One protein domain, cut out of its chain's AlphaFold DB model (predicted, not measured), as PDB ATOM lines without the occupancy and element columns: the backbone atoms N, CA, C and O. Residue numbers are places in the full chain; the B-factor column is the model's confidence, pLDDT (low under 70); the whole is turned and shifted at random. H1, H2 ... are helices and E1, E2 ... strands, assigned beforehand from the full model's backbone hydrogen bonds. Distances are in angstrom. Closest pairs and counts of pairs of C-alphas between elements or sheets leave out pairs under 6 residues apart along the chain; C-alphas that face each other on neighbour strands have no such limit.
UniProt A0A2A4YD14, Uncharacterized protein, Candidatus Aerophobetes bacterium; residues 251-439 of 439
ATOM      1  N   ASP A 251      25.245 -24.193 176.628       89.25
ATOM      2  CA  ASP A 251      24.723 -23.940 175.288       89.25
ATOM      3  C   ASP A 251      23.192 -23.952 175.279       89.25
ATOM      4  O   ASP A 251      22.592 -23.022 174.746       89.25
ATOM      5  N   ALA A 252      22.565 -24.928 175.943       91.50
ATOM      6  CA  ALA A 252      21.113 -24.973 176.082       91.50
ATOM      7  C   ALA A 252      20.596 -23.781 176.900       91.50
ATOM      8  O   ALA A 252      19.676 -23.094 176.465       91.50
ATOM      9  N   ARG A 253      21.233 -23.459 178.037       94.12
ATOM     10  CA  ARG A 253      20.775 -22.378 178.919       94.12
ATOM     11  C   ARG A 253      20.802 -21.014 178.242       94.12
ATOM     12  O   ARG A 253      19.827 -20.272 178.318       94.12
ATOM     13  N   LYS A 254      21.903 -20.658 177.574       93.31
ATOM     14  CA  LYS A 254      22.010 -19.350 176.906       93.31
ATOM     15  C   LYS A 254      21.030 -19.231 175.726       93.31
ATOM     16  O   LYS A 254      20.510 -18.144 175.491       93.31
ATOM     17  N   CYS A 255      20.783 -20.329 175.004       94.81
ATOM     18  CA  CYS A 255      19.840 -20.372 173.888       94.81
ATOM     19  C   CYS A 255      18.389 -20.302 174.384       94.81
ATOM     20  O   CYS A 255      17.604 -19.554 173.815       94.81
ATOM     21  N   TYR A 256      18.071 -20.965 175.497       96.00
ATOM     22  CA  TYR A 256      16.778 -20.853 176.172       96.00
ATOM     23  C   TYR A 256      16.471 -19.412 176.606       96.00
ATOM     24  O   TYR A 256      15.391 -18.893 176.348       96.00
ATOM     25  N   LEU A 257      17.433 -18.705 177.210       96.12
ATOM     26  CA  LEU A 257      17.229 -17.290 177.550       96.12
ATOM     27  C   LEU A 257      17.038 -16.417 176.301       96.12
ATOM     28  O   LEU A 257      16.255 -15.468 176.316       96.12
ATOM     29  N   LEU A 258      17.749 -16.728 175.212       95.88
ATOM     30  CA  LEU A 258      17.597 -16.017 173.946       95.88
ATOM     31  C   LEU A 258      16.225 -16.264 173.307       95.88
ATOM     32  O   LEU A 258      15.649 -15.315 172.779       95.88
ATOM     33  N   SER A 259      15.689 -17.487 173.380       96.62
ATOM     34  CA  SER A 259      14.371 -17.800 172.825       96.62
ATOM     35  C   SER A 259      13.256 -17.066 173.553       96.62
ATOM     36  O   SER A 259      12.428 -16.425 172.913       96.62
ATOM     37  N   ARG A 260      13.313 -17.025 174.886       96.19
ATOM     38  CA  ARG A 260      12.384 -16.234 175.706       96.19
ATOM     39  C   ARG A 260      12.412 -14.743 175.373       96.19
ATOM     40  O   ARG A 260      11.390 -14.067 175.431       96.19
ATOM     41  N   ALA A 261      13.586 -14.213 175.034       96.25
ATOM     42  CA  ALA A 261      13.723 -12.803 174.695       96.25
ATOM     43  C   ALA A 261      13.192 -12.472 173.289       96.25
ATOM     44  O   ALA A 261      12.825 -11.321 173.048       96.25
ATOM     45  N   ALA A 262      13.170 -13.446 172.374       95.88
ATOM     46  CA  ALA A 262      12.949 -13.235 170.947       95.88
ATOM     47  C   ALA A 262      11.476 -13.057 170.533       95.88
ATOM     48  O   ALA A 262      11.238 -12.464 169.485       95.88
ATOM     49  N   GLY A 263      10.518 -13.490 171.358       93.94
ATOM     50  CA  GLY A 263       9.087 -13.413 171.041       93.94
ATOM     51  C   GLY A 263       8.584 -14.573 170.178       93.94
ATOM     52  O   GLY A 263       9.369 -15.400 169.711       93.94
ATOM     53  N   ASP A 264       7.267 -14.623 169.982       95.75
ATOM     54  CA  ASP A 264       6.566 -15.787 169.421       95.75
ATOM     55  C   ASP A 264       6.733 -15.922 167.901       95.75
ATOM     56  O   ASP A 264       6.520 -16.996 167.341       95.75
ATOM     57  N   GLU A 265       7.155 -14.859 167.206       96.94
ATOM     58  CA  GLU A 265       7.386 -14.918 165.759       96.94
ATOM     59  C   GLU A 265       8.738 -15.540 165.379       96.94
ATOM     60  O   GLU A 265       9.041 -15.703 164.195       96.94
ATOM     61  N   VAL A 266       9.563 -15.907 166.363       98.00
ATOM     62  CA  VAL A 266      10.838 -16.593 166.149       98.00
ATOM     63  C   VAL A 266      10.719 -18.030 166.631       98.00
ATOM     64  O   VAL A 266      10.482 -18.293 167.804       98.00
ATOM     65  N   VAL A 267      10.930 -18.978 165.721       98.19
ATOM     66  CA  VAL A 267      10.753 -20.404 166.008       98.19
ATOM     67  C   VAL A 267      12.082 -21.023 166.436       98.19
ATOM     68  O   VAL A 267      13.126 -20.773 165.826       98.19
ATOM     69  N   PHE A 268      12.043 -21.875 167.458       97.94
ATOM     70  CA  PHE A 268      13.207 -22.560 168.023       97.94
ATOM     71  C   PHE A 268      13.015 -24.076 168.004       97.94
ATOM     72  O   PHE A 268      11.890 -24.563 168.050       97.94
ATOM     73  N   TYR A 269      14.114 -24.829 167.939       96.50
ATOM     74  CA  TYR A 269      14.075 -26.271 168.191       96.50
ATOM     75  C   TYR A 269      13.848 -26.539 169.683       96.50
ATOM     76  O   TYR A 269      14.490 -25.898 170.516       96.50
ATOM     77  N   GLU A 270      12.969 -27.483 170.019       91.38
ATOM     78  CA  GLU A 270      12.572 -27.764 171.409       91.38
ATOM     79  C   GLU A 270      13.720 -28.297 172.278       91.38
ATOM     80  O   GLU A 270      13.793 -27.993 173.466       91.38
ATOM     81  N   ASP A 271      14.640 -29.058 171.688       88.12
ATOM     82  CA  ASP A 271      15.730 -29.747 172.382       88.12
ATOM     83  C   ASP A 271      16.944 -28.844 172.659       88.12
ATOM     84  O   ASP A 271      17.593 -28.930 173.702       88.12
ATOM     85  N   THR A 272      17.274 -27.965 171.712       89.50
ATOM     86  CA  THR A 272      18.480 -27.128 171.757       89.50
ATOM     87  C   THR A 272      18.190 -25.657 172.019       89.50
ATOM     88  O   THR A 272      19.123 -24.898 172.298       89.50
ATOM     89  N   TYR A 273      16.932 -25.233 171.876       94.81
ATOM     90  CA  TYR A 273      16.504 -23.832 171.890       94.81
ATOM     91  C   TYR A 273      17.243 -22.958 170.867       94.81
ATOM     92  O   TYR A 273      17.331 -21.739 171.016       94.81
ATOM     93  N   LYS A 274      17.820 -23.566 169.822       95.00
ATOM     94  CA  LYS A 274      18.480 -22.848 168.726       95.00
ATOM     95  C   LYS A 274      17.451 -22.403 167.699       95.00
ATOM     96  O   LYS A 274      16.420 -23.046 167.531       95.00
ATOM     97  N   LEU A 275      17.759 -21.312 166.996       96.94
ATOM     98  CA  LEU A 275      16.909 -20.763 165.941       96.94
ATOM     99  C   LEU A 275      16.592 -21.836 164.890       96.94
ATOM    100  O   LEU A 275      17.486 -22.300 164.176       96.94
ATOM    101  N   ASN A 276      15.310 -22.144 164.723       97.75
ATOM    102  CA  ASN A 276      14.813 -22.877 163.573       97.75
ATOM    103  C   ASN A 276      14.577 -21.878 162.435       97.75
ATOM    104  O   ASN A 276      13.498 -21.306 162.270       97.75
ATOM    105  N   LYS A 277      15.642 -21.621 161.665       97.12
ATOM    106  CA  LYS A 277      15.642 -20.589 160.618       97.12
ATOM    107  C   LYS A 277      14.572 -20.846 159.556       97.12
ATOM    108  O   LYS A 277      13.964 -19.890 159.093       97.12
ATOM    109  N   LYS A 278      14.356 -22.109 159.172       97.94
ATOM    110  CA  LYS A 278      13.379 -22.475 158.140       97.94
ATOM    111  C   LYS A 278      11.960 -22.143 158.600       97.94
ATOM    112  O   LYS A 278      11.274 -21.400 157.910       97.94
ATOM    113  N   GLU A 279      11.566 -22.613 159.781       98.38
ATOM    114  CA  GLU A 279      10.218 -22.349 160.300       98.38
ATOM    115  C   GLU A 279      10.004 -20.872 160.642       98.38
ATOM    116  O   GLU A 279       8.945 -20.321 160.363       98.38
ATOM    117  N   THR A 280      11.038 -20.181 161.128       98.50
ATOM    118  CA  THR A 280      10.975 -18.722 161.316       98.50
ATOM    119  C   THR A 280      10.734 -17.994 159.993       98.50
ATOM    120  O   THR A 280       9.931 -17.071 159.933       98.50
ATOM    121  N   MET A 281      11.406 -18.398 158.909       98.44
ATOM    122  CA  MET A 281      11.188 -17.803 157.586       98.44
ATOM    123  C   MET A 281       9.778 -18.083 157.052       98.44
ATOM    124  O   MET A 281       9.170 -17.175 156.488       98.44
ATOM    125  N   ASN A 282       9.244 -19.291 157.263       98.56
ATOM    126  CA  ASN A 282       7.863 -19.629 156.906       98.56
ATOM    127  C   ASN A 282       6.865 -18.732 157.649       98.56
ATOM    128  O   ASN A 282       5.990 -18.136 157.025       98.56
ATOM    129  N   LEU A 283       7.044 -18.567 158.962       98.44
ATOM    130  CA  LEU A 283       6.185 -17.712 159.777       98.44
ATOM    131  C   LEU A 283       6.302 -16.235 159.378       98.44
ATOM    132  O   LEU A 283       5.304 -15.528 159.295       98.44
ATOM    133  N   PHE A 284       7.508 -15.757 159.062       98.50
ATOM    134  CA  PHE A 284       7.711 -14.394 158.564       98.50
ATOM    135  C   PHE A 284       7.032 -14.158 157.209       98.50
ATOM    136  O   PHE A 284       6.533 -13.056 156.981       98.50
ATOM    137  N   LEU A 285       7.005 -15.164 156.330       98.56
ATOM    138  CA  LEU A 285       6.267 -15.108 155.069       98.56
ATOM    139  C   LEU A 285       4.755 -15.046 155.323       98.56
ATOM    140  O   LEU A 285       4.086 -14.162 154.798       98.56
ATOM    141  N   GLU A 286       4.231 -15.926 156.180       98.44
ATOM    142  CA  GLU A 286       2.810 -15.961 156.557       98.44
ATOM    143  C   GLU A 286       2.340 -14.628 157.164       98.44
ATOM    144  O   GLU A 286       1.277 -14.115 156.821       98.44
ATOM    145  N   LYS A 287       3.157 -14.031 158.039       98.00
ATOM    146  CA  LYS A 287       2.855 -12.757 158.712       98.00
ATOM    147  C   LYS A 287       3.137 -11.518 157.854       98.00
ATOM    148  O   LYS A 287       2.911 -10.400 158.317       98.00
ATOM    149  N   GLY A 288       3.656 -11.683 156.635       97.94
ATOM    150  CA  GLY A 288       3.998 -10.573 155.742       97.94
ATOM    151  C   GLY A 288       5.197  -9.732 156.201       97.94
ATOM    152  O   GLY A 288       5.357  -8.592 155.765       97.94
ATOM    153  N   TYR A 289       6.053 -10.261 157.080       98.19
ATOM    154  CA  TYR A 289       7.305  -9.602 157.476       98.19
ATOM    155  C   TYR A 289       8.418  -9.782 156.445       98.19
ATOM    156  O   TYR A 289       9.358  -8.990 156.424       98.19
ATOM    157  N   TRP A 290       8.316 -10.814 155.608       98.50
ATOM    158  CA  TRP A 290       9.239 -11.125 154.523       98.50
ATOM    159  C   TRP A 290       8.449 -11.551 153.281       98.50
ATOM    160  O   TRP A 290       7.391 -12.161 153.389       98.50
ATOM    161  N   ASP A 291       8.963 -11.231 152.098       97.69
ATOM    162  CA  ASP A 291       8.282 -11.411 150.808       97.69
ATOM    163  C   ASP A 291       8.520 -12.777 150.139       97.69
ATOM    164  O   ASP A 291       8.096 -13.000 149.007       97.69
ATOM    165  N   GLY A 292       9.241 -13.685 150.799       97.88
ATOM    166  CA  GLY A 292       9.608 -14.987 150.238       97.88
ATOM    167  C   GLY A 292      10.838 -14.950 149.321       97.88
ATOM    168  O   GLY A 292      11.350 -16.002 148.936       97.88
ATOM    169  N   ASN A 293      11.381 -13.768 149.006       98.19
ATOM    170  CA  ASN A 293      12.587 -13.634 148.197       98.19
ATOM    171  C   ASN A 293      13.844 -13.730 149.072       98.19
ATOM    172  O   ASN A 293      14.130 -12.867 149.907       98.19
ATOM    173  N   GLN A 294      14.655 -14.768 148.851       97.56
ATOM    174  CA  GLN A 294      15.855 -15.035 149.647       97.56
ATOM    175  C   GLN A 294      16.855 -13.867 149.669       97.56
ATOM    176  O   GLN A 294      17.530 -13.675 150.686       97.56
ATOM    177  N   ALA A 295      16.932 -13.078 148.591       97.69
ATOM    178  CA  ALA A 295      17.798 -11.900 148.507       97.69
ATOM    179  C   ALA A 295      17.392 -10.797 149.502       97.69
ATOM    180  O   ALA A 295      18.235 -10.026 149.959       97.69
ATOM    181  N   ASN A 296      16.116 -10.763 149.884       97.88
ATOM    182  CA  ASN A 296      15.545  -9.759 150.774       97.88
ATOM    183  C   ASN A 296      15.541 -10.181 152.249       97.88
ATOM    184  O   ASN A 296      15.416  -9.325 153.126       97.88
ATOM    185  N   TRP A 297      15.769 -11.467 152.545       97.00
ATOM    186  CA  TRP A 297      15.698 -12.005 153.907       97.00
ATOM    187  C   TRP A 297      16.551 -11.225 154.912       97.00
ATOM    188  O   TRP A 297      16.091 -10.926 156.008       97.00
ATOM    189  N   GLU A 298      17.801 -10.883 154.580       95.19
ATOM    190  CA  GLU A 298      18.660 -10.193 155.548       95.19
ATOM    191  C   GLU A 298      18.139  -8.789 155.878       95.19
ATOM    192  O   GLU A 298      18.119  -8.411 157.052       95.19
ATOM    193  N   ARG A 299      17.685  -8.043 154.864       95.44
ATOM    194  CA  ARG A 299      17.073  -6.721 155.029       95.44
ATOM    195  C   ARG A 299      15.827  -6.818 155.907       95.44
ATOM    196  O   ARG A 299      15.725  -6.086 156.890       95.44
ATOM    197  N   ASP A 300      14.917  -7.725 155.568       97.19
ATOM    198  CA  ASP A 300      13.610  -7.836 156.216       97.19
ATOM    199  C   ASP A 300      13.725  -8.388 157.642       97.19
ATOM    200  O   ASP A 300      13.100  -7.853 158.560       97.19
ATOM    201  N   TRP A 301      14.645  -9.334 157.866       96.44
ATOM    202  CA  TRP A 301      15.038  -9.782 159.200       96.44
ATOM    203  C   TRP A 301      15.410  -8.600 160.092       96.44
ATOM    204  O   TRP A 301      14.813  -8.406 161.143       96.44
ATOM    205  N   TYR A 302      16.369  -7.761 159.686       94.56
ATOM    206  CA  TYR A 302      16.778  -6.631 160.526       94.56
ATOM    207  C   TYR A 302      15.716  -5.525 160.599       94.56
ATOM    208  O   TYR A 302      15.592  -4.887 161.645       94.56
ATOM    209  N   LYS A 303      14.906  -5.325 159.550       95.31
ATOM    210  CA  LYS A 303      13.771  -4.390 159.574       95.31
ATOM    211  C   LYS A 303      12.760  -4.761 160.666       95.31
ATOM    212  O   LYS A 303      12.336  -3.864 161.401       95.31
ATOM    213  N   TYR A 304      12.437  -6.050 160.822       96.62
ATOM    214  CA  TYR A 304      11.560  -6.556 161.888       96.62
ATOM    215  C   TYR A 304      12.073  -6.162 163.285       96.62
ATOM    216  O   TYR A 304      11.311  -5.633 164.088       96.62
ATOM    217  N   TRP A 305      13.375  -6.306 163.551       95.56
ATOM    218  CA  TRP A 305      13.963  -6.014 164.869       95.56
ATOM    219  C   TRP A 305      14.241  -4.539 165.159       95.56
ATOM    220  O   TRP A 305      14.303  -4.146 166.321       95.56
ATOM    221  N   LEU A 306      14.505  -3.721 164.140       90.88
ATOM    222  CA  LEU A 306      14.887  -2.317 164.345       90.88
ATOM    223  C   LEU A 306      13.686  -1.374 164.326       90.88
ATOM    224  O   LEU A 306      13.665  -0.375 165.049       90.88
ATOM    225  N   SER A 307      12.698  -1.687 163.492       93.25
ATOM    226  CA  SER A 307      11.555  -0.813 163.221       93.25
ATOM    227  C   SER A 307      10.202  -1.522 163.225       93.25
ATOM    228  O   SER A 307       9.190  -0.834 163.256       93.25
ATOM    229  N   GLY A 308      10.178  -2.855 163.176       94.88
ATOM    230  CA  GLY A 308       8.952  -3.651 163.147       94.88
ATOM    231  C   GLY A 308       8.560  -4.210 164.514       94.88
ATOM    232  O   GLY A 308       8.974  -3.705 165.560       94.88
ATOM    233  N   ASN A 309       7.773  -5.285 164.484       95.06
ATOM    234  CA  ASN A 309       7.175  -5.896 165.675       95.06
ATOM    235  C   ASN A 309       8.221  -6.434 166.668       95.06
ATOM    236  O   ASN A 309       8.027  -6.335 167.874       95.06
ATOM    237  N   GLY A 310       9.384  -6.880 166.187       95.25
ATOM    238  CA  GLY A 310      10.484  -7.339 167.039       95.25
ATOM    239  C   GLY A 310      11.199  -6.237 167.826       95.25
ATOM    240  O   GLY A 310      12.068  -6.534 168.647       95.25
ATOM    241  N   LYS A 311      10.895  -4.954 167.596       93.88
ATOM    242  CA  LYS A 311      11.627  -3.834 168.212       93.88
ATOM    243  C   LYS A 311      11.586  -3.854 169.739       93.88
ATOM    244  O   LYS A 311      12.608  -3.595 170.377       93.88
ATOM    245  N   THR A 312      10.434  -4.154 170.330       90.94
ATOM    246  CA  THR A 312      10.267  -4.242 171.791       90.94
ATOM    247  C   THR A 312      11.014  -5.447 172.356       90.94
ATOM    248  O   THR A 312      11.765  -5.295 173.321       90.94
ATOM    249  N   HIS A 313      10.911  -6.603 171.697       94.06
ATOM    250  CA  HIS A 313      11.674  -7.807 172.031       94.06
ATOM    251  C   HIS A 313      13.179  -7.543 172.015       94.06
ATOM    252  O   HIS A 313      13.881  -7.905 172.955       94.06
ATOM    253  N   ASN A 314      13.687  -6.797 171.029       92.00
ATOM    254  CA  ASN A 314      15.114  -6.492 170.945       92.00
ATOM    255  C   ASN A 314      15.653  -5.754 172.191       92.00
ATOM    256  O   ASN A 314      16.810  -5.933 172.579       92.00
ATOM    257  N   LEU A 315      14.821  -4.949 172.866       88.81
ATOM    258  CA  LEU A 315      15.182  -4.258 174.113       88.81
ATOM    259  C   LEU A 315      15.280  -5.201 175.323       88.81
ATOM    260  O   LEU A 315      15.950  -4.852 176.307       88.81
ATOM    261  N   ASN A 316      14.673  -6.388 175.232       91.25
ATOM    262  CA  ASN A 316      14.680  -7.452 176.238       91.25
ATOM    263  C   ASN A 316      16.033  -8.198 176.312       91.25
ATOM    264  O   ASN A 316      16.206  -9.153 177.062       91.25
ATOM    265  N   TRP A 317      17.046  -7.731 175.578       93.06
ATOM    266  CA  TRP A 317      18.422  -8.216 175.667       93.06
ATOM    267  C   TRP A 317      19.342  -7.174 176.321       93.06
ATOM    268  O   TRP A 317      19.263  -5.971 176.026       93.06
ATOM    269  N   LEU A 318      20.215  -7.602 177.243       89.56
ATOM    270  CA  LEU A 318      21.110  -6.705 177.988       89.56
ATOM    271  C   LEU A 318      22.065  -5.970 177.053       89.56
ATOM    272  O   LEU A 318      22.209  -4.748 177.138       89.56
ATOM    273  N   ARG A 319      22.708  -6.715 176.149       88.12
ATOM    274  CA  ARG A 319      23.730  -6.175 175.256       88.12
ATOM    275  C   ARG A 319      23.166  -5.908 173.870       88.12
ATOM    276  O   ARG A 319      22.796  -6.819 173.151       88.12
ATOM    277  N   GLN A 320      23.248  -4.664 173.424       85.81
ATOM    278  CA  GLN A 320      22.934  -4.291 172.043       85.81
ATOM    279  C   GLN A 320      24.196  -4.410 171.163       85.81
ATOM    280  O   GLN A 320      24.712  -3.415 170.660       85.81
ATOM    281  N   ALA A 321      24.765  -5.619 171.053       73.81
ATOM    282  CA  ALA A 321      25.999  -5.880 170.294       73.81
ATOM    283  C   ALA A 321      25.735  -6.020 168.794       73.81
ATOM    284  O   ALA A 321      24.717  -6.590 168.427       73.81
ATOM    285  N   GLY A 322      26.681  -5.575 167.961       68.75
ATOM    286  CA  GLY A 322      26.658  -5.716 166.502       68.75
ATOM    287  C   GLY A 322      26.880  -4.382 165.768       68.75
ATOM    288  O   GLY A 322      26.891  -3.315 166.406       68.75
ATOM    289  N   PRO A 323      27.047  -4.410 164.430       70.06
ATOM    290  CA  PRO A 323      26.932  -3.218 163.583       70.06
ATOM    291  C   PRO A 323      25.659  -2.440 163.922       70.06
ATOM    292  O   PRO A 323      24.675  -3.059 164.308       70.06
ATOM    293  N   ALA A 324      25.649  -1.107 163.799       70.88
ATOM    294  CA  ALA A 324      24.525  -0.265 164.243       70.88
ATOM    295  C   ALA A 324      23.144  -0.739 163.740       70.88
ATOM    296  O   ALA A 324      22.164  -0.657 164.471       70.88
ATOM    297  N   ASN A 325      23.099  -1.320 162.542       72.25
ATOM    298  CA  ASN A 325      21.917  -1.873 161.880       72.25
ATOM    299  C   ASN A 325      21.682  -3.381 162.119       72.25
ATOM    300  O   ASN A 325      20.891  -3.998 161.413       72.25
ATOM    301  N   LYS A 326      22.396  -4.005 163.056       81.19
ATOM    302  CA  LYS A 326      22.330  -5.448 163.329       81.19
ATOM    303  C   LYS A 326      22.390  -5.755 164.829       81.19
ATOM    304  O   LYS A 326      22.816  -6.837 165.196       81.19
ATOM    305  N   ARG A 327      22.042  -4.807 165.710       85.25
ATOM    306  CA  ARG A 327      22.288  -4.936 167.158       85.25
ATOM    307  C   ARG A 327      21.270  -5.802 167.897       85.25
ATOM    308  O   ARG A 327      20.086  -5.767 167.575       85.25
ATOM    309  N   GLY A 328      21.743  -6.484 168.942       90.25
ATOM    310  CA  GLY A 328      20.901  -7.152 169.938       90.25
ATOM    311  C   GLY A 328      20.520  -8.577 169.546       90.25
ATOM    312  O   GLY A 328      21.341  -9.310 168.993       90.25
ATOM    313  N   ILE A 329      19.282  -8.973 169.837       94.69
ATOM    314  CA  ILE A 329      18.743 -10.317 169.584       94.69
ATOM    315  C   ILE A 329      19.040 -10.844 168.168       94.69
ATOM    316  O   ILE A 329      19.572 -11.954 168.072       94.69
ATOM    317  N   PRO A 330      18.814 -10.101 167.061       94.56
ATOM    318  CA  PRO A 330      19.053 -10.643 165.721       94.56
ATOM    319  C   PRO A 330      20.496 -11.056 165.443       94.56
ATOM    320  O   PRO A 330      20.723 -11.933 164.606       94.56
ATOM    321  N   PHE A 331      21.466 -10.421 166.102       92.88
ATOM    322  CA  PHE A 331      22.870 -10.807 166.002       92.88
ATOM    323  C   PHE A 331      23.128 -12.109 166.750       92.88
ATOM    324  O   PHE A 331      23.692 -13.038 166.179       92.88
ATOM    325  N   PHE A 332      22.660 -12.215 167.994       94.31
ATOM    326  CA  PHE A 332      22.885 -13.406 168.812       94.31
ATOM    327  C   PHE A 332      22.128 -14.636 168.307       94.31
ATOM    328  O   PHE A 332      22.646 -15.740 168.429       94.31
ATOM    329  N   LEU A 333      20.975 -14.462 167.654       94.62
ATOM    330  CA  LEU A 333      20.266 -15.558 166.982       94.62
ATOM    331  C   LEU A 333      21.075 -16.146 165.816       94.62
ATOM    332  O   LEU A 333      21.061 -17.352 165.590       94.62
ATOM    333  N   LYS A 334      21.818 -15.301 165.091       91.94
ATOM    334  CA  LYS A 334      22.706 -15.719 163.993       91.94
ATOM    335  C   LYS A 334      24.094 -16.139 164.471       91.94
ATOM    336  O   LYS A 334      24.844 -16.750 163.714       91.94
ATOM    337  N   SER A 335      24.480 -15.762 165.682       91.62
ATOM    338  CA  SER A 335      25.800 -16.038 166.243       91.62
ATOM    339  C   SER A 335      25.718 -16.371 167.739       91.62
ATOM    340  O   SER A 335      26.218 -15.607 168.563       91.62
ATOM    341  N   PRO A 336      25.119 -17.516 168.131       91.25
ATOM    342  CA  PRO A 336      24.949 -17.873 169.546       91.25
ATOM    343  C   PRO A 336      26.262 -18.043 170.324       91.25
ATOM    344  O   PRO A 336      26.288 -17.936 171.552       91.25
ATOM    345  N   GLN A 337      27.377 -18.300 169.634       90.62
ATOM    346  CA  GLN A 337      28.714 -18.301 170.234       90.62
ATOM    347  C   GLN A 337      29.086 -16.933 170.826       90.62
ATOM    348  O   GLN A 337      29.809 -16.864 171.814       90.62
ATOM    349  N   GLU A 338      28.518 -15.854 170.289       92.38
ATOM    350  CA  GLU A 338      28.774 -14.489 170.736       92.38
ATOM    351  C   GLU A 338      28.018 -14.125 172.008       92.38
ATOM    352  O   GLU A 338      28.274 -13.062 172.543       92.38
ATOM    353  N   ILE A 339      27.092 -14.938 172.524       93.06
ATOM    354  CA  ILE A 339      26.262 -14.539 173.675       93.06
ATOM    355  C   ILE A 339      27.124 -14.276 174.917       93.06
ATOM    356  O   ILE A 339      27.048 -13.204 175.519       93.06
ATOM    357  N   ILE A 340      27.990 -15.231 175.273       94.31
ATOM    358  CA  ILE A 340      28.818 -15.138 176.483       94.31
ATOM    359  C   ILE A 340      29.934 -14.108 176.289       94.31
ATOM    360  O   ILE A 340      30.037 -13.152 177.054       94.31
ATOM    361  N   ALA A 341      30.712 -14.213 175.210       92.56
ATOM    362  CA  ALA A 341      31.701 -13.193 174.852       92.56
ATOM    363  C   ALA A 341      31.066 -11.791 174.763       92.56
ATOM    364  O   ALA A 341      31.601 -10.786 175.236       92.56
ATOM    365  N   GLY A 342      29.868 -11.746 174.198       91.75
ATOM    366  CA  GLY A 342      28.875 -10.690 174.234       91.75
ATOM    367  C   GLY A 342      28.809 -10.007 175.591       91.75
ATOM    368  O   GLY A 342      29.324  -8.908 175.799       91.75
ATOM    369  N   PHE A 343      28.168 -10.655 176.539       93.06
ATOM    370  CA  PHE A 343      27.940 -10.060 177.846       93.06
ATOM    371  C   PHE A 343      29.218  -9.740 178.610       93.06
ATOM    372  O   PHE A 343      29.241  -8.724 179.303       93.06
ATOM    373  N   ALA A 344      30.306 -10.485 178.404       94.06
ATOM    374  CA  ALA A 344      31.586 -10.180 179.033       94.06
ATOM    375  C   ALA A 344      32.067  -8.741 178.765       94.06
ATOM    376  O   ALA A 344      32.622  -8.120 179.663       94.06
ATOM    377  N   ASN A 345      31.789  -8.154 177.593       89.69
ATOM    378  CA  ASN A 345      32.166  -6.755 177.340       89.69
ATOM    379  C   ASN A 345      31.547  -5.778 178.341       89.69
ATOM    380  O   ASN A 345      32.247  -4.896 178.816       89.69
ATOM    381  N   ILE A 346      30.257  -5.932 178.647       92.75
ATOM    382  CA  ILE A 346      29.537  -5.010 179.536       92.75
ATOM    383  C   ILE A 346      29.653  -5.427 181.004       92.75
ATOM    384  O   ILE A 346      29.655  -4.576 181.885       92.75
ATOM    385  N   TYR A 347      29.812  -6.725 181.275       95.75
ATOM    386  CA  TYR A 347      30.022  -7.238 182.626       95.75
ATOM    387  C   TYR A 347      31.354  -6.739 183.201       95.75
ATOM    388  O   TYR A 347      31.409  -6.331 184.353       95.75
ATOM    389  N   PHE A 348      32.416  -6.695 182.388       94.50
ATOM    390  CA  PHE A 348      33.735  -6.206 182.810       94.50
ATOM    391  C   PHE A 348      33.874  -4.677 182.823       94.50
ATOM    392  O   PHE A 348      34.900  -4.168 183.277       94.50
ATOM    393  N   GLU A 349      32.880  -3.944 182.316       93.31
ATOM    394  CA  GLU A 349      32.847  -2.484 182.409       93.31
ATOM    395  C   GLU A 349      32.409  -2.032 183.802       93.31
ATOM    396  O   GLU A 349      33.144  -1.292 184.452       93.31
ATOM    397  N   ASP A 350      31.242  -2.481 184.264       95.69
ATOM    398  CA  ASP A 350      30.705  -2.180 185.596       95.69
ATOM    399  C   ASP A 350      29.581  -3.189 185.911       95.69
ATOM    400  O   ASP A 350      28.435  -3.017 185.484       95.69
ATOM    401  N   SER A 351      29.923  -4.302 186.571       97.44
ATOM    402  CA  SER A 351      28.982  -5.400 186.850       97.44
ATOM    403  C   SER A 351      27.835  -4.957 187.758       97.44
ATOM    404  O   SER A 351      26.695  -5.352 187.529       97.44
ATOM    405  N   GLU A 352      28.109  -4.106 188.747       97.50
ATOM    406  CA  GLU A 352      27.088  -3.618 189.675       97.50
ATOM    407  C   GLU A 352      26.079  -2.716 188.959       97.50
ATOM    408  O   GLU A 352      24.876  -2.980 188.989       97.50
ATOM    409  N   LYS A 353      26.543  -1.731 188.174       96.88
ATOM    410  CA  LYS A 353      25.625  -0.925 187.347       96.88
ATOM    411  C   LYS A 353      24.871  -1.757 186.317       96.88
ATOM    412  O   LYS A 353      23.754  -1.402 185.928       96.88
ATOM    413  N   LEU A 354      25.469  -2.845 185.828       97.44
ATOM    414  CA  LEU A 354      24.786  -3.766 184.931       97.44
ATOM    415  C   LEU A 354      23.643  -4.509 185.642       97.44
ATOM    416  O   LEU A 354      22.567  -4.613 185.049       97.44
ATOM    417  N   LEU A 355      23.843  -4.956 186.889       98.44
ATOM    418  CA  LEU A 355      22.787  -5.523 187.738       98.44
ATOM    419  C   LEU A 355      21.657  -4.515 187.950       98.44
ATOM    420  O   LEU A 355      20.507  -4.807 187.624       98.44
ATOM    421  N   GLU A 356      21.977  -3.299 188.395       97.88
ATOM    422  CA  GLU A 356      20.983  -2.238 188.601       97.88
ATOM    423  C   GLU A 356      20.170  -1.955 187.334       97.88
ATOM    424  O   GLU A 356      18.949  -1.777 187.370       97.88
ATOM    425  N   ARG A 357      20.841  -1.919 186.178       97.19
ATOM    426  CA  ARG A 357      20.184  -1.732 184.884       97.19
ATOM    427  C   ARG A 357      19.263  -2.902 184.547       97.19
ATOM    428  O   ARG A 357      18.208  -2.670 183.958       97.19
ATOM    429  N   ALA A 358      19.660  -4.132 184.859       98.19
ATOM    430  CA  ALA A 358      18.851  -5.321 184.624       98.19
ATOM    431  C   ALA A 358      17.576  -5.309 185.483       98.19
ATOM    432  O   ALA A 358      16.492  -5.530 184.946       98.19
ATOM    433  N   VAL A 359      17.691  -4.936 186.763       98.44
ATOM    434  CA  VAL A 359      16.554  -4.762 187.686       98.44
ATOM    435  C   VAL A 359      15.601  -3.670 187.188       98.44
ATOM    436  O   VAL A 359      14.423  -3.936 186.964       98.44
ATOM    437  N   LYS A 360      16.115  -2.480 186.846       97.50
ATOM    438  CA  LYS A 360      15.302  -1.383 186.276       97.50
ATOM    439  C   LYS A 360      14.589  -1.761 184.976       97.50
ATOM    440  O   LYS A 360      13.558  -1.185 184.633       97.50
ATOM    441  N   LYS A 361      15.160  -2.675 184.184       96.75
ATOM    442  CA  LYS A 361      14.498  -3.211 182.986       96.75
ATOM    443  C   LYS A 361      13.374  -4.182 183.359       96.75
ATOM    444  O   LYS A 361      12.304  -4.098 182.760       96.75
ATOM    445  N   PHE A 362      13.589  -5.030 184.362       97.88
ATOM    446  CA  PHE A 362      12.594  -5.974 184.870       97.88
ATOM    447  C   PHE A 362      11.336  -5.280 185.409       97.88
ATOM    448  O   PHE A 362      10.216  -5.708 185.107       97.88
ATOM    449  N   GLU A 363      11.518  -4.178 186.140       97.44
ATOM    450  CA  GLU A 363      10.444  -3.301 186.637       97.44
ATOM    451  C   GLU A 363       9.616  -2.690 185.496       97.44
ATOM    452  O   GLU A 363       8.414  -2.488 185.626       97.44
ATOM    453  N   LYS A 364      10.238  -2.457 184.335       96.69
ATOM    454  CA  LYS A 364       9.583  -1.947 183.116       96.69
ATOM    455  C   LYS A 364       8.963  -3.048 182.248       96.69
ATOM    456  O   LYS A 364       8.639  -2.799 181.091       96.69
ATOM    457  N   GLY A 365       8.855  -4.273 182.762       96.00
ATOM    458  CA  GLY A 365       8.293  -5.415 182.039       96.00
ATOM    459  C   GLY A 365       9.260  -6.113 181.074       96.00
ATOM    460  O   GLY A 365       8.886  -7.112 180.470       96.00
ATOM    461  N   LEU A 366      10.513  -5.660 180.951       95.88
ATOM    462  CA  LEU A 366      11.544  -6.368 180.186       95.88
ATOM    463  C   LEU A 366      12.192  -7.414 181.097       95.88
ATOM    464  O   LEU A 366      13.115  -7.098 181.848       95.88
ATOM    465  N   LYS A 367      11.666  -8.640 181.071       96.19
ATOM    466  CA  LYS A 367      11.971  -9.687 182.059       96.19
ATOM    467  C   LYS A 367      13.298 -10.418 181.846       96.19
ATOM    468  O   LYS A 367      13.919 -10.833 182.813       96.19
ATOM    469  N   GLU A 368      13.787 -10.542 180.617       96.69
ATOM    470  CA  GLU A 368      14.967 -11.375 180.328       96.69
ATOM    471  C   GLU A 368      16.351 -10.776 180.651       96.69
ATOM    472  O   GLU A 368      17.298 -11.544 180.852       96.69
ATOM    473  N   PRO A 369      16.542  -9.446 180.732       97.19
ATOM    474  CA  PRO A 369      17.813  -8.851 181.106       97.19
ATOM    475  C   PRO A 369      18.387  -9.357 182.433       97.19
ATOM    476  O   PRO A 369      19.589  -9.599 182.509       97.19
ATOM    477  N   ILE A 370      17.562  -9.551 183.464       98.44
ATOM    478  CA  ILE A 370      18.054 -10.057 184.754       98.44
ATOM    479  C   ILE A 370      18.512 -11.516 184.654       98.44
ATOM    480  O   ILE A 370      19.581 -11.845 185.159       98.44
ATOM    481  N   ASN A 371      17.807 -12.366 183.900       98.06
ATOM    482  CA  ASN A 371      18.203 -13.764 183.705       98.06
ATOM    483  C   ASN A 371      19.573 -13.881 183.009       98.06
ATOM    484  O   ASN A 371      20.381 -14.747 183.348       98.06
ATOM    485  N   GLN A 372      19.873 -12.977 182.068       96.75
ATOM    486  CA  GLN A 372      21.193 -12.893 181.424       96.75
ATOM    487  C   GLN A 372      22.292 -12.493 182.417       96.75
ATOM    488  O   GLN A 372      23.398 -13.034 182.359       96.75
ATOM    489  N   PHE A 373      21.996 -11.563 183.331       98.31
ATOM    490  CA  PHE A 373      22.930 -11.165 184.382       98.31
ATOM    491  C   PHE A 373      23.216 -12.324 185.344       98.31
ATOM    492  O   PHE A 373      24.380 -12.645 185.585       98.31
ATOM    493  N   LEU A 374      22.168 -12.994 185.835       98.00
ATOM    494  CA  LEU A 374      22.292 -14.118 186.765       98.00
ATOM    495  C   LEU A 374      23.053 -15.294 186.150       98.00
ATOM    496  O   LEU A 374      23.885 -15.897 186.827       98.00
ATOM    497  N   LEU A 375      22.872 -15.570 184.852       96.31
ATOM    498  CA  LEU A 375      23.695 -16.554 184.142       96.31
ATOM    499  C   LEU A 375      25.191 -16.201 184.219       96.31
ATOM    500  O   LEU A 375      26.027 -17.076 184.441       96.31
ATOM    501  N   PHE A 376      25.547 -14.925 184.066       95.75
ATOM    502  CA  PHE A 376      26.934 -14.475 184.183       95.75
ATOM    503  C   PHE A 376      27.466 -14.583 185.613       95.75
ATOM    504  O   PHE A 376      28.558 -15.121 185.812       95.75
ATOM    505  N   ALA A 377      26.686 -14.148 186.603       97.00
ATOM    506  CA  ALA A 377      27.033 -14.304 188.012       97.00
ATOM    507  C   ALA A 377      27.272 -15.786 188.366       97.00
ATOM    508  O   ALA A 377      28.269 -16.110 189.017       97.00
ATOM    509  N   GLN A 378      26.434 -16.692 187.851       95.25
ATOM    510  CA  GLN A 378      26.590 -18.140 187.994       95.25
ATOM    511  C   GLN A 378      27.894 -18.635 187.347       95.25
ATOM    512  O   GLN A 378      28.684 -19.310 188.006       95.25
ATOM    513  N   ILE A 379      28.184 -18.262 186.097       95.06
ATOM    514  CA  ILE A 379      29.429 -18.649 185.406       95.06
ATOM    515  C   ILE A 379      30.663 -18.209 186.205       95.06
ATOM    516  O   ILE A 379      31.582 -18.999 186.433       95.06
ATOM    517  N   TYR A 380      30.679 -16.957 186.663       95.44
ATOM    518  CA  TYR A 380      31.823 -16.372 187.366       95.44
ATOM    519  C   TYR A 380      31.939 -16.781 188.829       95.44
ATOM    520  O   TYR A 380      33.003 -16.579 189.417       95.44
ATOM    521  N   SER A 381      30.905 -17.403 189.393       95.06
ATOM    522  CA  SER A 381      30.983 -18.053 190.699       95.06
ATOM    523  C   SER A 381      31.729 -19.386 190.657       95.06
ATOM    524  O   SER A 381      32.298 -19.796 191.660       95.06
ATOM    525  N   MET A 382      31.736 -20.077 189.507       91.38
ATOM    526  CA  MET A 382      32.257 -21.446 189.373       91.38
ATOM    527  C   MET A 382      31.735 -22.422 190.454       91.38
ATOM    528  O   MET A 382      32.467 -23.305 190.895       91.38
ATOM    529  N   GLY A 383      30.491 -22.238 190.909       91.12
ATOM    530  CA  GLY A 383      29.878 -23.051 191.970       91.12
ATOM    531  C   GLY A 383      30.214 -22.615 193.405       91.12
ATOM    532  O   GLY A 383      29.725 -23.222 194.351       91.12
ATOM    533  N   GLU A 384      31.010 -21.560 193.594       93.94
ATOM    534  CA  GLU A 384      31.314 -20.990 194.914       93.94
ATOM    535  C   GLU A 384      30.120 -20.170 195.457       93.94
ATOM    536  O   GLU A 384      29.237 -19.747 194.707       93.94
ATOM    537  N   LYS A 385      30.098 -19.887 196.767       97.00
ATOM    538  CA  LYS A 385      29.133 -18.957 197.408       97.00
ATOM    539  C   LYS A 385      29.447 -17.474 197.163       97.00
ATOM    540  O   LYS A 385      28.860 -16.594 197.773       97.00
ATOM    541  N   ILE A 386      30.394 -17.206 196.273       97.25
ATOM    542  CA  ILE A 386      30.781 -15.869 195.850       97.25
ATOM    543  C   ILE A 386      30.773 -15.822 194.329       97.25
ATOM    544  O   ILE A 386      31.120 -16.799 193.663       97.25
ATOM    545  N   THR A 387      30.418 -14.675 193.772       97.38
ATOM    546  CA  THR A 387      30.717 -14.320 192.389       97.38
ATOM    547  C   THR A 387      31.712 -13.165 192.353       97.38
ATOM    548  O   THR A 387      32.222 -12.720 193.381       97.38
ATOM    549  N   ARG A 388      32.071 -12.734 191.147       96.81
ATOM    550  CA  ARG A 388      33.068 -11.688 190.917       96.81
ATOM    551  C   ARG A 388      32.412 -10.560 190.158       96.81
ATOM    552  O   ARG A 388      31.961 -10.780 189.030       96.81
ATOM    553  N   PHE A 389      32.371  -9.385 190.764       97.56
ATOM    554  CA  PHE A 389      31.982  -8.158 190.086       97.56
ATOM    555  C   PHE A 389      33.230  -7.427 189.630       97.56
ATOM    556  O   PHE A 389      34.283  -7.486 190.266       97.56
ATOM    557  N   TYR A 390      33.122  -6.781 188.477       96.19
ATOM    558  CA  TYR A 390      34.212  -6.063 187.849       96.19
ATOM    559  C   TYR A 390      33.820  -4.616 187.620       96.19
ATOM    560  O   TYR A 390      32.686  -4.314 187.254       96.19
ATOM    561  N   LYS A 391      34.801  -3.730 187.766       94.44
ATOM    562  CA  LYS A 391      34.642  -2.306 187.498       94.44
ATOM    563  C   LYS A 391      35.873  -1.774 186.801       94.44
ATOM    564  O   LYS A 391      36.992  -1.925 187.298       94.44
ATOM    565  N   LYS A 392      35.671  -1.157 185.647       91.25
ATOM    566  CA  LYS A 392      36.724  -0.516 184.875       91.25
ATOM    567  C   LYS A 392      36.843   0.949 185.283       91.25
ATOM    568  O   LYS A 392      35.858   1.682 185.255       91.25
ATOM    569  N   ASP A 393      38.044   1.379 185.656       87.81
ATOM    570  CA  ASP A 393      38.313   2.787 185.951       87.81
ATOM    571  C   ASP A 393      38.671   3.601 184.690       87.81
ATOM    572  O   ASP A 393      38.835   3.065 183.591       87.81
ATOM    573  N   LEU A 394      38.828   4.919 184.857       85.69
ATOM    574  CA  LEU A 394      39.178   5.853 183.776       85.69
ATOM    575  C   LEU A 394      40.565   5.600 183.155       85.69
ATOM    576  O   LEU A 394      40.874   6.145 182.100       85.69
ATOM    577  N   ARG A 395      41.418   4.802 183.807       82.38
ATOM    578  CA  ARG A 395      42.755   4.426 183.320       82.38
ATOM    579  C   ARG A 395      42.749   3.069 182.622       82.38
ATOM    580  O   ARG A 395      43.823   2.527 182.340       82.38
ATOM    581  N   GLU A 396      41.561   2.526 182.351       80.75
ATOM    582  CA  GLU A 396      41.369   1.179 181.832       80.75
ATOM    583  C   GLU A 396      42.048   0.150 182.750       80.75
ATOM    584  O   GLU A 396      42.781  -0.728 182.292       80.75
ATOM    585  N   TYR A 397      41.854   0.261 184.065       85.00
ATOM    586  CA  TYR A 397      42.160  -0.809 185.007       85.00
ATOM    587  C   TYR A 397      40.875  -1.519 185.418       85.00
ATOM    588  O   TYR A 397      39.911  -0.882 185.826       85.00
ATOM    589  N   VAL A 398      40.876  -2.856 185.351       87.12
ATOM    590  CA  VAL A 398      39.817  -3.669 185.964       87.12
ATOM    591  C   VAL A 398      40.117  -3.809 187.443       87.12
ATOM    592  O   VAL A 398      41.165  -4.353 187.805       87.12
ATOM    593  N   ASN A 399      39.184  -3.378 188.276       92.38
ATOM    594  CA  ASN A 399      39.056  -3.801 189.660       92.38
ATOM    595  C   ASN A 399      38.079  -4.974 189.733       92.38
ATOM    596  O   ASN A 399      37.227  -5.131 188.859       92.38
ATOM    597  N   MET A 400      38.266  -5.827 190.734       95.06
ATOM    598  CA  MET A 400      37.398  -6.967 190.995       95.06
ATOM    599  C   MET A 400      37.106  -7.009 192.481       95.06
ATOM    600  O   MET A 400      38.025  -6.819 193.280       95.06
ATOM    601  N   GLU A 401      35.854  -7.280 192.806       96.56
ATOM    602  CA  GLU A 401      35.391  -7.553 194.156       96.56
ATOM    603  C   GLU A 401      34.654  -8.892 194.193       96.56
ATOM    604  O   GLU A 401      34.064  -9.336 193.199       96.56
ATOM    605  N   PHE A 402      34.738  -9.553 195.343       97.81
ATOM    606  CA  PHE A 402      33.945 -10.739 195.615       97.81
ATOM    607  C   PHE A 402      32.596 -10.298 196.166       97.81
ATOM    608  O   PHE A 402      32.547  -9.470 197.069       97.81
ATOM    609  N   VAL A 403      31.532 -10.860 195.607       98.31
ATOM    610  CA  VAL A 403      30.141 -10.549 195.953       98.31
ATOM    611  C   VAL A 403      29.494 -11.838 196.424       98.31
ATOM    612  O   VAL A 403      29.603 -12.853 195.729       98.31
ATOM    613  N   GLU A 404      28.875 -11.825 197.600       98.38
ATOM    614  CA  GLU A 404      28.241 -13.019 198.155       98.38
ATOM    615  C   GLU A 404      26.969 -13.358 197.379       98.38
ATOM    616  O   GLU A 404      26.246 -12.479 196.904       98.38
ATOM    617  N   ILE A 405      26.737 -14.657 197.187       98.50
ATOM    618  CA  ILE A 405      25.556 -15.166 196.494       98.50
ATOM    619  C   ILE A 405      24.985 -16.390 197.210       98.50
ATOM    620  O   ILE A 405      25.728 -17.238 197.713       98.50
ATOM    621  N   SER A 406      23.663 -16.538 197.156       98.00
ATOM    622  CA  SER A 406      22.973 -17.786 197.510       98.00
ATOM    623  C   SER A 406      22.344 -18.433 196.281       98.00
ATOM    624  O   SER A 406      22.253 -17.823 195.212       98.00
ATOM    625  N   ARG A 407      21.979 -19.711 196.418       97.94
ATOM    626  CA  ARG A 407      21.283 -20.481 195.386       97.94
ATOM    627  C   ARG A 407      20.045 -21.156 195.956       97.94
ATOM    628  O   ARG A 407      20.023 -21.466 197.147       97.94
ATOM    629  N   ASP A 408      19.064 -21.395 195.096       97.06
ATOM    630  CA  ASP A 408      17.897 -22.225 195.404       97.06
ATOM    631  C   ASP A 408      18.246 -23.729 195.419       97.06
ATOM    632  O   ASP A 408      19.395 -24.117 195.171       97.06
ATOM    633  N   GLU A 409      17.263 -24.598 195.692       95.50
ATOM    634  CA  GLU A 409      17.478 -26.054 195.671       95.50
ATOM    635  C   GLU A 409      17.888 -26.607 194.297       95.50
ATOM    636  O   GLU A 409      18.508 -27.668 194.219       95.50
ATOM    637  N   ASN A 410      17.591 -25.881 193.216       94.31
ATOM    638  CA  ASN A 410      17.967 -26.253 191.857       94.31
ATOM    639  C   ASN A 410      19.368 -25.741 191.490       94.31
ATOM    640  O   ASN A 410      19.880 -26.073 190.426       94.31
ATOM    641  N   GLY A 411      20.027 -24.960 192.350       95.19
ATOM    642  CA  GLY A 411      21.373 -24.441 192.124       95.19
ATOM    643  C   GLY A 411      21.442 -23.165 191.276       95.19
ATOM    644  O   GLY A 411      22.533 -22.825 190.799       95.19
ATOM    645  N   PHE A 412      20.328 -22.454 191.090       97.12
ATOM    646  CA  PHE A 412      20.285 -21.142 190.441       97.12
ATOM    647  C   PHE A 412      20.532 -20.020 191.451       97.12
ATOM    648  O   PHE A 412      20.043 -20.089 192.574       97.12
ATOM    649  N   VAL A 413      21.272 -18.971 191.062       97.94
ATOM    650  CA  VAL A 413      21.481 -17.790 191.923       97.94
ATOM    651  C   VAL A 413      20.143 -17.132 192.261       97.94
ATOM    652  O   VAL A 413      19.487 -16.603 191.367       97.94
ATOM    653  N   ASN A 414      19.788 -17.112 193.547       98.38
ATOM    654  CA  ASN A 414      18.558 -16.499 194.060       98.38
ATOM    655  C   ASN A 414      18.811 -15.320 195.020       98.38
ATOM    656  O   ASN A 414      17.862 -14.647 195.409       98.38
ATOM    657  N   LEU A 415      20.070 -15.035 195.361       98.62
ATOM    658  CA  LEU A 415      20.473 -13.870 196.149       98.62
ATOM    659  C   LEU A 415      21.829 -13.351 195.664       98.62
ATOM    660  O   LEU A 415      22.724 -14.154 195.386       98.62
ATOM    661  N   ILE A 416      21.985 -12.029 195.602       98.75
ATOM    662  CA  ILE A 416      23.261 -11.331 195.407       98.75
ATOM    663  C   ILE A 416      23.370 -10.216 196.448       98.75
ATOM    664  O   ILE A 416      22.482  -9.368 196.514       98.75
ATOM    665  N   GLU A 417      24.464 -10.184 197.206       98.31
ATOM    666  CA  GLU A 417      24.719  -9.173 198.243       98.31
ATOM    667  C   GLU A 417      25.931  -8.318 197.864       98.31
ATOM    668  O   GLU A 417      27.072  -8.793 197.877       98.31
ATOM    669  N   THR A 418      25.681  -7.063 197.482       96.75
ATOM    670  CA  THR A 418      26.733  -6.064 197.242       96.75
ATOM    671  C   THR A 418      27.004  -5.266 198.515       96.75
ATOM    672  O   THR A 418      26.344  -5.445 199.536       96.75
ATOM    673  N   ALA A 419      27.993  -4.370 198.479       93.25
ATOM    674  CA  ALA A 419      28.287  -3.510 199.624       93.25
ATOM    675  C   ALA A 419      27.139  -2.537 199.958       93.25
ATOM    676  O   ALA A 419      27.039  -2.085 201.096       93.25
ATOM    677  N   GLU A 420      26.309  -2.190 198.970       94.44
ATOM    678  CA  GLU A 420      25.265  -1.170 199.111       94.44
ATOM    679  C   GLU A 420      23.856  -1.755 199.213       94.44
ATOM    680  O   GLU A 420      22.983  -1.093 199.772       94.44
ATOM    681  N   ARG A 421      23.606  -2.933 198.623       97.12
ATOM    682  CA  ARG A 421      22.261  -3.509 198.490       97.12
ATOM    683  C   ARG A 421      22.286  -5.026 198.437       97.12
ATOM    684  O   ARG A 421      23.233  -5.628 197.928       97.12
ATOM    685  N   SER A 422      21.167  -5.625 198.814       98.31
ATOM    686  CA  SER A 422      20.905  -7.043 198.586       98.31
ATOM    687  C   SER A 422      19.741  -7.223 197.618       98.31
ATOM    688  O   SER A 422      18.723  -6.534 197.681       98.31
ATOM    689  N   TYR A 423      19.911  -8.159 196.690       98.69
ATOM    690  CA  TYR A 423      18.965  -8.465 195.625       98.69
ATOM    691  C   TYR A 423      18.537  -9.921 195.746       98.69
ATOM    692  O   TYR A 423      19.358 -10.813 195.528       98.69
ATOM    693  N   SER A 424      17.266 -10.169 196.053       98.62
ATOM    694  CA  SER A 424      16.688 -11.516 196.062       98.62
ATOM    695  C   SER A 424      15.746 -11.735 194.895       98.62
ATOM    696  O   SER A 424      15.044 -10.820 194.454       98.62
ATOM    697  N   PHE A 425      15.753 -12.967 194.400       98.62
ATOM    698  CA  PHE A 425      15.045 -13.387 193.207       98.62
ATOM    699  C   PHE A 425      14.160 -14.589 193.528       98.62
ATOM    700  O   PHE A 425      14.656 -15.653 193.901       98.62
ATOM    701  N   THR A 426      12.855 -14.445 193.306       98.50
ATOM    702  CA  THR A 426      11.942 -15.592 193.254       98.50
ATOM    703  C   THR A 426      12.054 -16.205 191.865       98.50
ATOM    704  O   THR A 426      11.801 -15.523 190.869       98.50
ATOM    705  N   LEU A 427      12.457 -17.472 191.785       98.19
ATOM    706  CA  LEU A 427      12.704 -18.179 190.529       98.19
ATOM    707  C   LEU A 427      11.634 -19.246 190.280       98.19
ATOM    708  O   LEU A 427      11.107 -19.838 191.220       98.19
ATOM    709  N   ASP A 428      11.333 -19.521 189.012       97.31
ATOM    710  CA  ASP A 428      10.625 -20.750 188.645       97.31
ATOM    711  C   ASP A 428      11.572 -21.969 188.634       97.31
ATOM    712  O   ASP A 428      12.784 -21.852 188.818       97.31
ATOM    713  N   LYS A 429      11.028 -23.163 188.360       95.44
ATOM    714  CA  LYS A 429      11.811 -24.415 188.286       95.44
ATOM    715  C   LYS A 429      12.895 -24.408 187.203       95.44
ATOM    716  O   LYS A 429      13.799 -25.237 187.228       95.44
ATOM    717  N   LEU A 430      12.791 -23.509 186.227       95.00
ATOM    718  CA  LEU A 430      13.772 -23.333 185.166       95.00
ATOM    719  C   LEU A 430      14.755 -22.206 185.499       95.00
ATOM    720  O   LEU A 430      15.533 -21.817 184.630       95.00
ATOM    721  N   GLY A 431      14.750 -21.666 186.718       95.81
ATOM    722  CA  GLY A 431      15.653 -20.602 187.140       95.81
ATOM    723  C   GLY A 431      15.364 -19.263 186.465       95.81
ATOM    724  O   GLY A 431      16.292 -18.485 186.239       95.81
ATOM    725  N   VAL A 432      14.127 -19.028 186.023       97.88
ATOM    726  CA  VAL A 432      13.684 -17.752 185.448       97.88
ATOM    727  C   VAL A 432      13.091 -16.892 186.556       97.88
ATOM    728  O   VAL A 432      12.192 -17.330 187.275       97.88
ATOM    729  N   VAL A 433      13.560 -15.651 186.652       98.56
ATOM    730  CA  VAL A 433      13.094 -14.678 187.645       98.56
ATOM    731  C   VAL A 433      11.622 -14.318 187.424       98.56
ATOM    732  O   VAL A 433      11.253 -13.799 186.369       98.56
ATOM    733  N   GLN A 434      10.810 -14.546 188.456       98.44
ATOM    734  CA  GLN A 434       9.402 -14.153 188.550       98.44
ATOM    735  C   GLN A 434       9.237 -12.832 189.311       98.44
ATOM    736  O   GLN A 434       8.463 -11.970 188.896       98.44
ATOM    737  N   GLU A 435      10.019 -12.637 190.377       98.50
ATOM    738  CA  GLU A 435       9.966 -11.452 191.239       98.50
ATOM    739  C   GLU A 435      11.369 -11.043 191.700       98.50
ATOM    740  O   GLU A 435      12.269 -11.880 191.793       98.50
ATOM    741  N   ILE A 436      11.546  -9.749 191.986       98.69
ATOM    742  CA  ILE A 436      12.790  -9.177 192.516       98.69
ATOM    743  C   ILE A 436      12.453  -8.359 193.760       98.69
ATOM    744  O   ILE A 436      11.571  -7.504 193.706       98.69
ATOM    745  N   SER A 437      13.185  -8.592 194.846       98.38
ATOM    746  CA  SER A 437      13.162  -7.765 196.056       98.38
ATOM    747  C   SER A 437      14.537  -7.136 196.277       98.38
ATOM    748  O   SER A 437      15.551  -7.815 196.117       98.38
ATOM    749  N   VAL A 438      14.571  -5.844 196.616       97.62
ATOM    750  CA  VAL A 438      15.804  -5.069 196.841       97.62
ATOM    751  C   VAL A 438      15.722  -4.392 198.205       97.62
ATOM    752  O   VAL A 438      14.708  -3.747 198.483       97.62
ATOM    753  N   TRP A 439      16.758  -4.529 199.031       94.94
ATOM    754  CA  TRP A 439      16.865  -3.891 200.350       94.94
ATOM    755  C   TRP A 439      18.251  -3.322 200.623       94.94
ATOM    756  O   TRP A 439      19.225  -3.784 199.975       94.94
TER     757      TRP A 439
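What this domain is: This is residues 251 to 439 of the 439 residues of an uncharacterized protein of Candidatus Aerophobetes bacterium (UniProt A0A2A4YD14). Picture a five-stranded sheet, curled like part of a barrel, wrapped round a helical hairpin of H7 and H8 at one end of the domain, with a lobe of five helices, H1 to H5, and long loops at the other end. H1 packs on H8 where the two ends meet, and H2 and H3 lie farthest out. The printed part has 189 residues, with eight named helices followed along the chain by five named strands; the sheet's order is E1 E2 E3 E4 E5, antiparallel throughout, and the class is mixed. The whole is compact, with a radius of gyration of the C-alphas of 17.6 A and spans of 54 by 41 by 28 A.

How they stand to each other: Start at the sheet: E1, residues 386 to 392, E2, 398 to 407, E3, 413 to 417, E4, 422 to 427, and E5, 433 to 438, form a meander, each strand the antiparallel neighbour of the one before. Look within hydrogen-bond range for N 387 and O 403 at 2.8 A, N 417 and O 404 at 2.9 A, N 423 and O 416 at 2.8 A, and N 434 and O 426 at 2.8 A, one for each neighbour pair in turn. The strongly twisted sheet curls round H7, residues 351 to 363, and H8, 368 to 381. These form a helical hairpin at a shallow tilt of 30 degrees, touching through residues 368 to 373 of H8 alone; the closest C-alphas are those of Ala 358 and Ile 370, 4.8 A. H6, residues 338 to 347, only grazes the sheet. Outward, H1, residues 251 to 262, touches H8 at a shallow tilt of 19 degrees, opposite ways, with the C-alphas of Ala 261 and Glu 368 closest at 5.9 A. Its residues 261 to 262 alone touch H4, residues 311 to 315, where the C-alphas of Ala 262 and His 313 are closest at 5.7 A. H3, residues 297 to 306, touches H5, residues 329 to 334, with the C-alphas of Trp 305 and Pro 330 closest at 6.9 A. H2, residues 277 to 286, is near H3, with 7 pairs of C-alphas within 10 A. Every O i to N i+4 pair is within hydrogen-bond range in H1, H2, H7 and H8, against 5 of 6 in H3, 1 of 2 in H5, 4 of 6 in H6 and 0 of 1 in H4, where 2 of 2 O i to N i+3 pairs are.

Where its parts are: Find C-alpha 251 at (24.723, -23.940, 175.288), where H1 begins its 16.5 A. H7 runs 18.7 A and H8 20.2 A. E1 covers 19.8 A and E2 26.7 A; E5 ends at C-alpha 438, (15.804, -5.069, 196.841).

The domain as a whole: The two C-alphas farthest apart, those of Asn 293 and Ala 419, are 54.7 A apart. The printed part has no cut; its long links are residues 263 to 276 and 316 to 328. The mean pLDDT of the printed part is 94.6, and residue 322 is under 70.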